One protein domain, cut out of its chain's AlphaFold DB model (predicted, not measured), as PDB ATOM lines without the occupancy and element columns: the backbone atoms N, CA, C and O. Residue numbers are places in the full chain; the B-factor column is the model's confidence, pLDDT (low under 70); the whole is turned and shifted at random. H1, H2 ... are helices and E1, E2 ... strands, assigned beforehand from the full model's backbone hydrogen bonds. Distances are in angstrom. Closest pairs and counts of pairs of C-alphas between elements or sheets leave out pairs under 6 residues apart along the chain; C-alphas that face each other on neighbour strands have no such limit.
ATOM      1  N   PRO A 105      52.820  -0.554  16.926       66.88
ATOM      2  CA  PRO A 105      52.044   0.586  16.462       66.88
ATOM      3  C   PRO A 105      52.844   1.318  15.371       66.88
ATOM      4  O   PRO A 105      53.780   2.081  15.630       66.88
ATOM      5  N   GLU A 106      52.515   1.009  14.120       73.69
ATOM      6  CA  GLU A 106      53.058   1.657  12.930       73.69
ATOM      7  C   GLU A 106      51.932   2.355  12.171       73.69
ATOM      8  O   GLU A 106      50.838   1.816  11.984       73.69
ATOM      9  N   ARG A 107      52.229   3.557  11.680       80.44
ATOM     10  CA  ARG A 107      51.384   4.280  10.740       80.44
ATOM     11  C   ARG A 107      52.010   4.209   9.360       80.44
ATOM     12  O   ARG A 107      53.162   4.600   9.165       80.44
ATOM     13  N   ILE A 108      51.230   3.765   8.380       81.88
ATOM     14  CA  ILE A 108      51.654   3.820   6.984       81.88
ATOM     15  C   ILE A 108      51.338   5.195   6.399       81.88
ATOM     16  O   ILE A 108      50.214   5.689   6.503       81.88
ATOM     17  N   VAL A 109      52.339   5.805   5.769       82.44
ATOM     18  CA  VAL A 109      52.226   7.086   5.063       82.44
ATOM     19  C   VAL A 109      52.675   6.934   3.611       82.44
ATOM     20  O   VAL A 109      53.458   6.042   3.278       82.44
ATOM     21  N   GLY A 110      52.194   7.823   2.745       83.56
ATOM     22  CA  GLY A 110      52.548   7.855   1.328       83.56
ATOM     23  C   GLY A 110      51.365   7.588   0.399       83.56
ATOM     24  O   GLY A 110      50.219   7.528   0.838       83.56
ATOM     25  N   ASN A 111      51.651   7.475  -0.896       77.44
ATOM     26  CA  ASN A 111      50.658   7.367  -1.963       77.44
ATOM     27  C   ASN A 111      51.111   6.379  -3.045       77.44
ATOM     28  O   ASN A 111      52.302   6.170  -3.275       77.44
ATOM     29  N   CYS A 112      50.148   5.793  -3.760       82.94
ATOM     30  CA  CYS A 112      50.443   4.907  -4.883       82.94
ATOM     31  C   CYS A 112      51.200   5.657  -5.994       82.94
ATOM     32  O   CYS A 112      50.699   6.632  -6.545       82.94
ATOM     33  N   THR A 113      52.379   5.156  -6.368       84.00
ATOM     34  CA  THR A 113      53.212   5.700  -7.458       84.00
ATOM     35  C   THR A 113      53.025   4.970  -8.786       84.00
ATOM     36  O   THR A 113      53.789   5.186  -9.721       84.00
ATOM     37  N   HIS A 114      52.040   4.070  -8.885       84.56
ATOM     38  CA  HIS A 114      51.805   3.254 -10.082       84.56
ATOM     39  C   HIS A 114      53.031   2.430 -10.534       84.56
ATOM     40  O   HIS A 114      53.217   2.187 -11.722       84.56
ATOM     41  N   CYS A 115      53.854   1.950  -9.595       87.69
ATOM     42  CA  CYS A 115      55.028   1.116  -9.895       87.69
ATOM     43  C   CYS A 115      54.718  -0.383 -10.111       87.69
ATOM     44  O   CYS A 115      55.585  -1.148 -10.535       87.69
ATOM     45  N   GLY A 116      53.512  -0.837  -9.755       88.69
ATOM     46  CA  GLY A 116      53.059  -2.224  -9.915       88.69
ATOM     47  C   GLY A 116      53.652  -3.247  -8.940       88.69
ATOM     48  O   GLY A 116      53.228  -4.402  -8.955       88.69
ATOM     49  N   ARG A 117      54.589  -2.871  -8.060       90.69
ATOM     50  CA  ARG A 117      55.257  -3.841  -7.170       90.69
ATOM     51  C   ARG A 117      54.343  -4.434  -6.096       90.69
ATOM     52  O   ARG A 117      54.455  -5.612  -5.775       90.69
ATOM     53  N   CYS A 118      53.358  -3.670  -5.625       86.44
ATOM     54  CA  CYS A 118      52.304  -4.168  -4.730       86.44
ATOM     55  C   CYS A 118      51.462  -5.301  -5.343       86.44
ATOM     56  O   CYS A 118      50.784  -6.044  -4.637       86.44
ATOM     57  N   CYS A 119      51.494  -5.457  -6.667       89.44
ATOM     58  CA  CYS A 119      50.787  -6.497  -7.397       89.44
ATOM     59  C   CYS A 119      51.660  -7.753  -7.553       89.44
ATOM     60  O   CYS A 119      51.861  -8.230  -8.670       89.44
ATOM     61  N   LEU A 120      52.141  -8.286  -6.422       89.62
ATOM     62  CA  LEU A 120      53.021  -9.461  -6.343       89.62
ATOM     63  C   LEU A 120      54.301  -9.298  -7.166       89.62
ATOM     64  O   LEU A 120      54.585 -10.122  -8.027       89.62
ATOM     65  N   ASP A 121      55.019  -8.198  -6.933       90.31
ATOM     66  CA  ASP A 121      56.223  -7.829  -7.684       90.31
ATOM     67  C   ASP A 121      56.003  -7.906  -9.203       90.31
ATOM     68  O   ASP A 121      56.688  -8.595  -9.951       90.31
ATOM     69  N   GLN A 122      54.942  -7.228  -9.650       92.25
ATOM     70  CA  GLN A 122      54.524  -7.140 -11.050       92.25
ATOM     71  C   GLN A 122      54.021  -8.452 -11.690       92.25
ATOM     72  O   GLN A 122      53.704  -8.473 -12.880       92.25
ATOM     73  N   ALA A 123      53.866  -9.534 -10.921       92.12
ATOM     74  CA  ALA A 123      53.422 -10.830 -11.438       92.12
ATOM     75  C   ALA A 123      51.895 -11.044 -11.403       92.12
ATOM     76  O   ALA A 123      51.400 -12.099 -11.804       92.12
ATOM     77  N   CYS A 124      51.115 -10.087 -10.892       90.50
ATOM     78  CA  CYS A 124      49.660 -10.219 -10.820       90.50
ATOM     79  C   CYS A 124      49.009 -10.318 -12.208       90.50
ATOM     80  O   CYS A 124      49.247  -9.499 -13.092       90.50
ATOM     81  N   VAL A 125      48.082 -11.266 -12.363       89.31
ATOM     82  CA  VAL A 125      47.328 -11.476 -13.609       89.31
ATOM     83  C   VAL A 125      46.452 -10.277 -14.012       89.31
ATOM     84  O   VAL A 125      46.160 -10.094 -15.193       89.31
ATOM     85  N   PHE A 126      46.051  -9.443 -13.048       87.94
ATOM     86  CA  PHE A 126      45.239  -8.242 -13.278       87.94
ATOM     87  C   PHE A 126      46.070  -6.975 -13.503       87.94
ATOM     88  O   PHE A 126      45.493  -5.889 -13.595       87.94
ATOM     89  N   LEU A 127      47.398  -7.093 -13.556       90.88
ATOM     90  CA  LEU A 127      48.295  -5.975 -13.802       90.88
ATOM     91  C   LEU A 127      48.520  -5.773 -15.301       90.88
ATOM     92  O   LEU A 127      48.767  -6.719 -16.054       90.88
ATOM     93  N   SER A 128      48.479  -4.518 -15.719       89.94
ATOM     94  CA  SER A 128      48.980  -4.050 -17.006       89.94
ATOM     95  C   SER A 128      49.829  -2.801 -16.811       89.94
ATOM     96  O   SER A 128      49.851  -2.218 -15.726       89.94
ATOM     97  N   PHE A 129      50.541  -2.408 -17.861       91.19
ATOM     98  CA  PHE A 129      51.308  -1.172 -17.916       91.19
ATOM     99  C   PHE A 129      50.831  -0.354 -19.116       91.19
ATOM    100  O   PHE A 129      50.474  -0.938 -20.143       91.19
ATOM    101  N   ASP A 130      50.760   0.967 -18.953       90.75
ATOM    102  CA  ASP A 130      50.535   1.895 -20.063       90.75
ATOM    103  C   ASP A 130      51.824   2.112 -20.878       90.75
ATOM    104  O   ASP A 130      52.887   1.574 -20.555       90.75
ATOM    105  N   GLU A 131      51.727   2.881 -21.963       93.00
ATOM    106  CA  GLU A 131      52.864   3.192 -22.843       93.00
ATOM    107  C   GLU A 131      53.970   3.973 -22.119       93.00
ATOM    108  O   GLU A 131      55.136   3.902 -22.489       93.00
ATOM    109  N   GLN A 132      53.610   4.682 -21.048       90.44
ATOM    110  CA  GLN A 132      54.513   5.432 -20.182       90.44
ATOM    111  C   GLN A 132      55.113   4.561 -19.061       90.44
ATOM    112  O   GLN A 132      55.809   5.078 -18.187       90.44
ATOM    113  N   GLY A 133      54.842   3.251 -19.052       89.38
ATOM    114  CA  GLY A 133      55.356   2.315 -18.054       89.38
ATOM    115  C   GLY A 133      54.681   2.414 -16.684       89.38
ATOM    116  O   GLY A 133      55.192   1.865 -15.706       89.38
ATOM    117  N   ARG A 134      53.530   3.085 -16.573       86.62
ATOM    118  CA  ARG A 134      52.757   3.173 -15.330       86.62
ATOM    119  C   ARG A 134      51.826   1.983 -15.203       86.62
ATOM    120  O   ARG A 134      51.078   1.628 -16.112       86.62
ATOM    121  N   SER A 135      51.843   1.378 -14.025       91.94
ATOM    122  CA  SER A 135      51.034   0.207 -13.734       91.94
ATOM    123  C   SER A 135      49.554   0.564 -13.569       91.94
ATOM    124  O   SER A 135      49.202   1.536 -12.888       91.94
ATOM    125  N   ARG A 136      48.682  -0.291 -14.099       87.69
ATOM    126  CA  ARG A 136      47.230  -0.232 -13.946       87.69
ATOM    127  C   ARG A 136      46.695  -1.591 -13.507       87.69
ATOM    128  O   ARG A 136      46.979  -2.619 -14.111       87.69
ATOM    129  N   CYS A 137      45.874  -1.590 -12.461       85.19
ATOM    130  CA  CYS A 137      45.174  -2.782 -11.993       85.19
ATOM    131  C   CYS A 137      43.749  -2.805 -12.566       85.19
ATOM    132  O   CYS A 137      42.950  -1.908 -12.296       85.19
ATOM    133  N   HIS A 138      43.412  -3.837 -13.343       83.06
ATOM    134  CA  HIS A 138      42.119  -3.946 -14.039       83.06
ATOM    135  C   HIS A 138      40.913  -4.122 -13.108       83.06
ATOM    136  O   HIS A 138      39.777  -3.837 -13.493       83.06
ATOM    137  N   ILE A 139      41.153  -4.582 -11.879       80.75
ATOM    138  CA  ILE A 139      40.103  -4.784 -10.879       80.75
ATOM    139  C   ILE A 139      39.984  -3.618  -9.896       80.75
ATOM    140  O   ILE A 139      39.010  -3.573  -9.150       80.75
ATOM    141  N   TYR A 140      40.922  -2.666  -9.898       80.50
ATOM    142  CA  TYR A 140      40.932  -1.558  -8.944       80.50
ATOM    143  C   TYR A 140      39.611  -0.775  -8.963       80.50
ATOM    144  O   TYR A 140      39.063  -0.476 -10.023       80.50
ATOM    145  N   GLY A 141      39.069  -0.488  -7.777       71.19
ATOM    146  CA  GLY A 141      37.796   0.220  -7.612       71.19
ATOM    147  C   GLY A 141      36.534  -0.605  -7.909       71.19
ATOM    148  O   GLY A 141      35.442  -0.185  -7.529       71.19
ATOM    149  N   LYS A 142      36.640  -1.798  -8.514       80.44
ATOM    150  CA  LYS A 142      35.479  -2.668  -8.776       80.44
ATOM    151  C   LYS A 142      35.003  -3.354  -7.486       80.44
ATOM    152  O   LYS A 142      35.786  -3.617  -6.575       80.44
ATOM    153  N   ARG A 143      33.716  -3.725  -7.414       78.25
ATOM    154  CA  ARG A 143      33.148  -4.446  -6.250       78.25
ATOM    155  C   ARG A 143      33.891  -5.763  -5.971       78.25
ATOM    156  O   ARG A 143      34.164  -6.067  -4.816       78.25
ATOM    157  N   VAL A 144      34.299  -6.483  -7.021       73.88
ATOM    158  CA  VAL A 144      35.108  -7.712  -6.904       73.88
ATOM    159  C   VAL A 144      36.450  -7.475  -6.203       73.88
ATOM    160  O   VAL A 144      36.875  -8.319  -5.423       73.88
ATOM    161  N   TRP A 145      37.086  -6.316  -6.399       71.62
ATOM    162  CA  TRP A 145      38.349  -5.975  -5.738       71.62
ATOM    163  C   TRP A 145      38.182  -5.748  -4.238       71.62
ATOM    164  O   TRP A 145      39.007  -6.215  -3.464       71.62
ATOM    165  N   LYS A 146      37.079  -5.117  -3.817       68.38
ATOM    166  CA  LYS A 146      36.785  -4.916  -2.391       68.38
ATOM    167  C   LYS A 146      36.371  -6.209  -1.681       68.38
ATOM    168  O   LYS A 146      36.716  -6.393  -0.521       68.38
ATOM    169  N   VAL A 147      35.623  -7.082  -2.360       69.56
ATOM    170  CA  VAL A 147      35.005  -8.264  -1.733       69.56
ATOM    171  C   VAL A 147      35.868  -9.518  -1.878       69.56
ATOM    172  O   VAL A 147      36.182 -10.157  -0.883       69.56
ATOM    173  N   MET A 148      36.278  -9.874  -3.099       66.25
ATOM    174  CA  MET A 148      37.014 -11.122  -3.355       66.25
ATOM    175  C   MET A 148      38.529 -10.956  -3.234       66.25
ATOM    176  O   MET A 148      39.221 -11.886  -2.839       66.25
ATOM    177  N   PHE A 149      39.048  -9.764  -3.537       70.75
ATOM    178  CA  PHE A 149      40.481  -9.462  -3.472       70.75
ATOM    179  C   PHE A 149      40.799  -8.499  -2.328       70.75
ATOM    180  O   PHE A 149      41.636  -7.607  -2.471       70.75
ATOM    181  N   ALA A 150      40.142  -8.694  -1.181       64.12
ATOM    182  CA  ALA A 150      40.257  -7.824  -0.013       64.12
ATOM    183  C   ALA A 150      41.722  -7.573   0.402       64.12
ATOM    184  O   ALA A 150      42.060  -6.455   0.788       64.12
ATOM    185  N   ASN A 151      42.615  -8.554   0.219       72.62
ATOM    186  CA  ASN A 151      44.058  -8.390   0.438       72.62
ATOM    187  C   ASN A 151      44.678  -7.293  -0.435       72.62
ATOM    188  O   ASN A 151      45.434  -6.468   0.065       72.62
ATOM    189  N   CYS A 152      44.316  -7.221  -1.717       74.75
ATOM    190  CA  CYS A 152      44.785  -6.164  -2.612       74.75
ATOM    191  C   CYS A 152      44.226  -4.788  -2.230       74.75
ATOM    192  O   CYS A 152      44.850  -3.779  -2.537       74.75
ATOM    193  N   SER A 153      43.046  -4.733  -1.604       71.19
ATOM    194  CA  SER A 153      42.435  -3.471  -1.164       71.19
ATOM    195  C   SER A 153      42.991  -2.927   0.151       71.19
ATOM    196  O   SER A 153      42.816  -1.749   0.442       71.19
ATOM    197  N   ARG A 154      43.660  -3.781   0.931       76.88
ATOM    198  CA  ARG A 154      44.241  -3.446   2.237       76.88
ATOM    199  C   ARG A 154      45.733  -3.134   2.178       76.88
ATOM    200  O   ARG A 154      46.293  -2.732   3.186       76.88
ATOM    201  N   TYR A 155      46.370  -3.344   1.028       78.19
ATOM    202  CA  TYR A 155      47.791  -3.076   0.862       78.19
ATOM    203  C   TYR A 155      48.093  -1.565   0.858       78.19
ATOM    204  O   TYR A 155      47.375  -0.823   0.179       78.19
ATOM    205  N   PRO A 156      49.216  -1.127   1.460       83.44
ATOM    206  CA  PRO A 156      50.101  -1.880   2.367       83.44
ATOM    207  C   PRO A 156      49.499  -2.048   3.767       83.44
ATOM    208  O   PRO A 156      48.948  -1.099   4.318       83.44
ATOM    209  N   VAL A 157      49.634  -3.245   4.348       80.31
ATOM    210  CA  VAL A 157      49.109  -3.531   5.697       80.31
ATOM    211  C   VAL A 157      50.105  -3.161   6.799       80.31
ATOM    212  O   VAL A 157      49.693  -2.734   7.868       80.31
ATOM    213  N   ASP A 158      51.404  -3.351   6.561       82.06
ATOM    214  CA  ASP A 158      52.461  -3.094   7.540       82.06
ATOM    215  C   ASP A 158      53.802  -2.745   6.863       82.06
ATOM    216  O   ASP A 158      53.966  -2.892   5.645       82.06
ATOM    217  N   GLY A 159      54.775  -2.264   7.645       84.12
ATOM    218  CA  GLY A 159      56.128  -1.983   7.157       84.12
ATOM    219  C   GLY A 159      56.816  -3.173   6.475       84.12
ATOM    220  O   GLY A 159      57.372  -2.998   5.385       84.12
ATOM    221  N   PRO A 160      56.753  -4.398   7.028       86.06
ATOM    222  CA  PRO A 160      57.328  -5.575   6.387       86.06
ATOM    223  C   PRO A 160      56.795  -5.845   4.966       86.06
ATOM    224  O   PRO A 160      57.563  -6.248   4.090       86.06
ATOM    225  N   GLU A 161      55.517  -5.576   4.684       84.38
ATOM    226  CA  GLU A 161      54.962  -5.645   3.325       84.38
ATOM    227  C   GLU A 161      55.531  -4.594   2.363       84.38
ATOM    228  O   GLU A 161      55.720  -4.876   1.174       84.38
ATOM    229  N   ILE A 162      55.810  -3.385   2.850       86.88
ATOM    230  CA  ILE A 162      56.449  -2.328   2.053       86.88
ATOM    231  C   ILE A 162      57.859  -2.760   1.656       86.88
ATOM    232  O   ILE A 162      58.234  -2.625   0.489       86.88
ATOM    233  N   VAL A 163      58.612  -3.333   2.602       88.94
ATOM    234  CA  VAL A 163      59.972  -3.839   2.370       88.94
ATOM    235  C   VAL A 163      59.962  -5.007   1.390       88.94
ATOM    236  O   VAL A 163      60.746  -5.009   0.441       88.94
ATOM    237  N   LEU A 164      59.048  -5.967   1.568       87.19
ATOM    238  CA  LEU A 164      58.939  -7.142   0.705       87.19
ATOM    239  C   LEU A 164      58.765  -6.764  -0.767       87.19
ATOM    240  O   LEU A 164      59.466  -7.293  -1.625       87.19
ATOM    241  N   TYR A 165      57.834  -5.854  -1.055       88.69
ATOM    242  CA  TYR A 165      57.561  -5.427  -2.425       88.69
ATOM    243  C   TYR A 165      58.394  -4.218  -2.849       88.69
ATOM    244  O   TYR A 165      58.248  -3.760  -3.975       88.69
ATOM    245  N   ARG A 166      59.258  -3.670  -1.986       90.50
ATOM    246  CA  ARG A 166      60.115  -2.508  -2.284       90.50
ATOM    247  C   ARG A 166      59.335  -1.372  -2.961       90.50
ATOM    248  O   ARG A 166      59.748  -0.855  -4.005       90.50
ATOM    249  N   CYS A 167      58.157  -1.060  -2.430       85.25
ATOM    250  CA  CYS A 167      57.226  -0.108  -3.032       85.25
ATOM    251  C   CYS A 167      57.693   1.329  -2.721       85.25
ATOM    252  O   CYS A 167      57.656   1.715  -1.558       85.25
ATOM    253  N   PRO A 168      58.098   2.152  -3.710       88.25
ATOM    254  CA  PRO A 168      58.723   3.458  -3.453       88.25
ATOM    255  C   PRO A 168      57.744   4.532  -2.952       88.25
ATOM    256  O   PRO A 168      58.164   5.615  -2.565       88.25
ATOM    257  N   GLY A 169      56.437   4.263  -3.013       83.62
ATOM    258  CA  GLY A 169      55.392   5.227  -2.670       83.62
ATOM    259  C   GLY A 169      54.928   5.196  -1.216       83.62
ATOM    260  O   GLY A 169      54.170   6.076  -0.822       83.62
ATOM    261  N   PHE A 170      55.345   4.202  -0.431       86.06
ATOM    262  CA  PHE A 170      54.859   3.992   0.933       86.06
ATOM    263  C   PHE A 170      56.019   3.863   1.911       86.06
ATOM    264  O   PHE A 170      57.048   3.288   1.573       86.06
ATOM    265  N   ASN A 171      55.823   4.355   3.133       87.19
ATOM    266  CA  ASN A 171      56.762   4.202   4.240       87.19
ATOM    267  C   ASN A 171      56.002   3.875   5.530       87.19
ATOM    268  O   ASN A 171      54.909   4.396   5.757       87.19
ATOM    269  N   ALA A 172      56.591   3.030   6.376       88.19
ATOM    270  CA  ALA A 172      56.105   2.797   7.731       88.19
ATOM    271  C   ALA A 172      56.814   3.748   8.695       88.19
ATOM    272  O   ALA A 172      58.043   3.808   8.731       88.19
ATOM    273  N   VAL A 173      56.031   4.503   9.458       85.75
ATOM    274  CA  VAL A 173      56.518   5.435  10.474       85.75
ATOM    275  C   VAL A 173      56.052   4.925  11.828       85.75
ATOM    276  O   VAL A 173      54.896   4.530  11.983       85.75
ATOM    277  N   ARG A 174      56.955   4.911  12.814       78.88
ATOM    278  CA  ARG A 174      56.571   4.603  14.193       78.88
ATOM    279  C   ARG A 174      55.667   5.709  14.703       78.88
ATOM    280  O   ARG A 174      56.044   6.875  14.662       78.88
ATOM    281  N   ASP A 175      54.507   5.320  15.197       75.25
ATOM    282  CA  ASP A 175      53.524   6.249  15.721       75.25
ATOM    283  C   ASP A 175      52.925   5.613  16.980       75.25
ATOM    284  O   ASP A 175      52.150   4.667  16.861       75.25
ATOM    285  N   PRO A 176      53.319   6.056  18.186       67.38
ATOM    286  CA  PRO A 176      52.856   5.462  19.438       67.38
ATOM    287  C   PRO A 176      51.356   5.679  19.686       67.38
ATOM    288  O   PRO A 176      50.783   4.986  20.524       67.38
ATOM    289  N   GLU A 177      50.722   6.603  18.957       66.88
ATOM    290  CA  GLU A 177      49.277   6.855  19.000       66.88
ATOM    291  C   GLU A 177      48.525   6.123  17.878       66.88
ATOM    292  O   GLU A 177      47.290   6.120  17.849       66.88
ATOM    293  N   ALA A 178      49.236   5.463  16.956       61.16
ATOM    294  CA  ALA A 178      48.594   4.672  15.923       61.16
ATOM    295  C   ALA A 178      47.874   3.468  16.536       61.16
ATOM    296  O   ALA A 178      48.436   2.694  17.314       61.16
ATOM    297  N   SER A 179      46.617   3.287  16.123       55.91
ATOM    298  CA  SER A 179      45.837   2.087  16.434       55.91
ATOM    299  C   SER A 179      46.674   0.840  16.120       55.91
ATOM    300  O   SER A 179      47.226   0.779  15.018       55.91
ATOM    301  N   PRO A 180      46.803  -0.129  17.051       51.88
ATOM    302  CA  PRO A 180      47.705  -1.268  16.918       51.88
ATOM    303  C   PRO A 180      47.350  -2.097  15.680       51.88
ATOM    304  O   PRO A 180      46.487  -2.978  15.706       51.88
ATOM    305  N   GLN A 181      48.011  -1.808  14.561       50.25
ATOM    306  CA  GLN A 181      47.899  -2.614  13.358       50.25
ATOM    307  C   GLN A 181      48.749  -3.866  13.554       50.25
ATOM    308  O   GLN A 181      49.951  -3.797  13.788       50.25
ATOM    309  N   ARG A 182      48.092  -5.032  13.524       47.56
ATOM    310  CA  ARG A 182      48.693  -6.340  13.819       47.56
ATOM    311  C   ARG A 182      49.864  -6.655  12.894       47.56
ATOM    312  O   ARG A 182      49.668  -7.151  11.787       47.56
ATOM    313  N   ILE A 183      51.071  -6.442  13.397       43.19
ATOM    314  CA  ILE A 183      52.311  -6.875  12.757       43.19
ATOM    315  C   ILE A 183      52.596  -8.318  13.161       43.19
ATOM    316  O   ILE A 183      52.632  -8.647  14.345       43.19
TER     317      ILE A 183
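This is residues 105 to 183 of the 211 residues of an uncharacterized protein of Betaproteobacteria bacterium SG8_41 (UniProt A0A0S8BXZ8). Two small two-stranded ribbons, E1 with E4 and E2 with E3, lie at the two ends of the longest axis of a domain built largely of loops; H3 packs on E4 of the first ribbon, and the short helices H1 and H2 make a corner off to one side between the ribbons. E1 and E4, the first and last named elements, close the first ribbon, while E2 and E3 are a hairpin. The printed part has 79 residues, with three named helices and four named strands in the order E1, E2, E3, H1, H2, H3, E4, and both sheets are antiparallel. Its class is mixed, helices and strands, with under half of the residues, 33, in named elements. It is compact, with a radius of gyration of the C-alphas of 13.3 A, and its spans of 41 by 27 by 17 A make it only just elongated.

E1, residues 106 to 110, is the antiparallel neighbour of E4, residues 170 to 174, at 148 degrees between their directions. N 107 and O 173 are within hydrogen-bond range at 2.9 A, as are N 171 and O 109 at 2.9 A. The hairpin of E2, residues 127 to 129, and E3, residues 135 to 137, is antiparallel at 145 degrees, with N 128 and O 136 2.9 A apart. H1, residues 143 to 147, and H2, residues 150 to 154, only just touch, with 3 pairs of C-alphas within 8 A, and only at the corner by their link; their closest C-alphas are those of Lys 146 and Ser 153, 6.0 A apart. H3, residues 159 to 165, is apart from H2. The closest C-alphas of H3 and E4 are those of Gly 159 and Ala 172, 4.8 A apart. In H1, H2 and H3 every O i to N i+4 pair is within hydrogen-bond range. E2 and E4 are apart, and so are E1 and E3.

E1 measures 13.2 A from first to last C-alpha and begins at C-alpha 106, (53.058, 1.657, 12.930). E2 measures 7.0 A and E3 6.8 A, with C-alpha 129 at (51.308, -1.172, -17.916). H1 measures 6.2 A, H2 6.3 A and H3 10.3 A. E4 measures 13.4 A and ends at C-alpha 174, (56.571, 4.603, 14.193).

The two C-alphas farthest apart, those of Glu 131 and Pro 176, are 42.3 A apart. The printed part has no cut. The link from E1 to E2, residues 111 to 126, is long, and the other links between named elements are tight. The mean pLDDT of the printed part is 80.2; residue 105, residues 146 to 148, residue 150 and residues 176 to 183 are under 70.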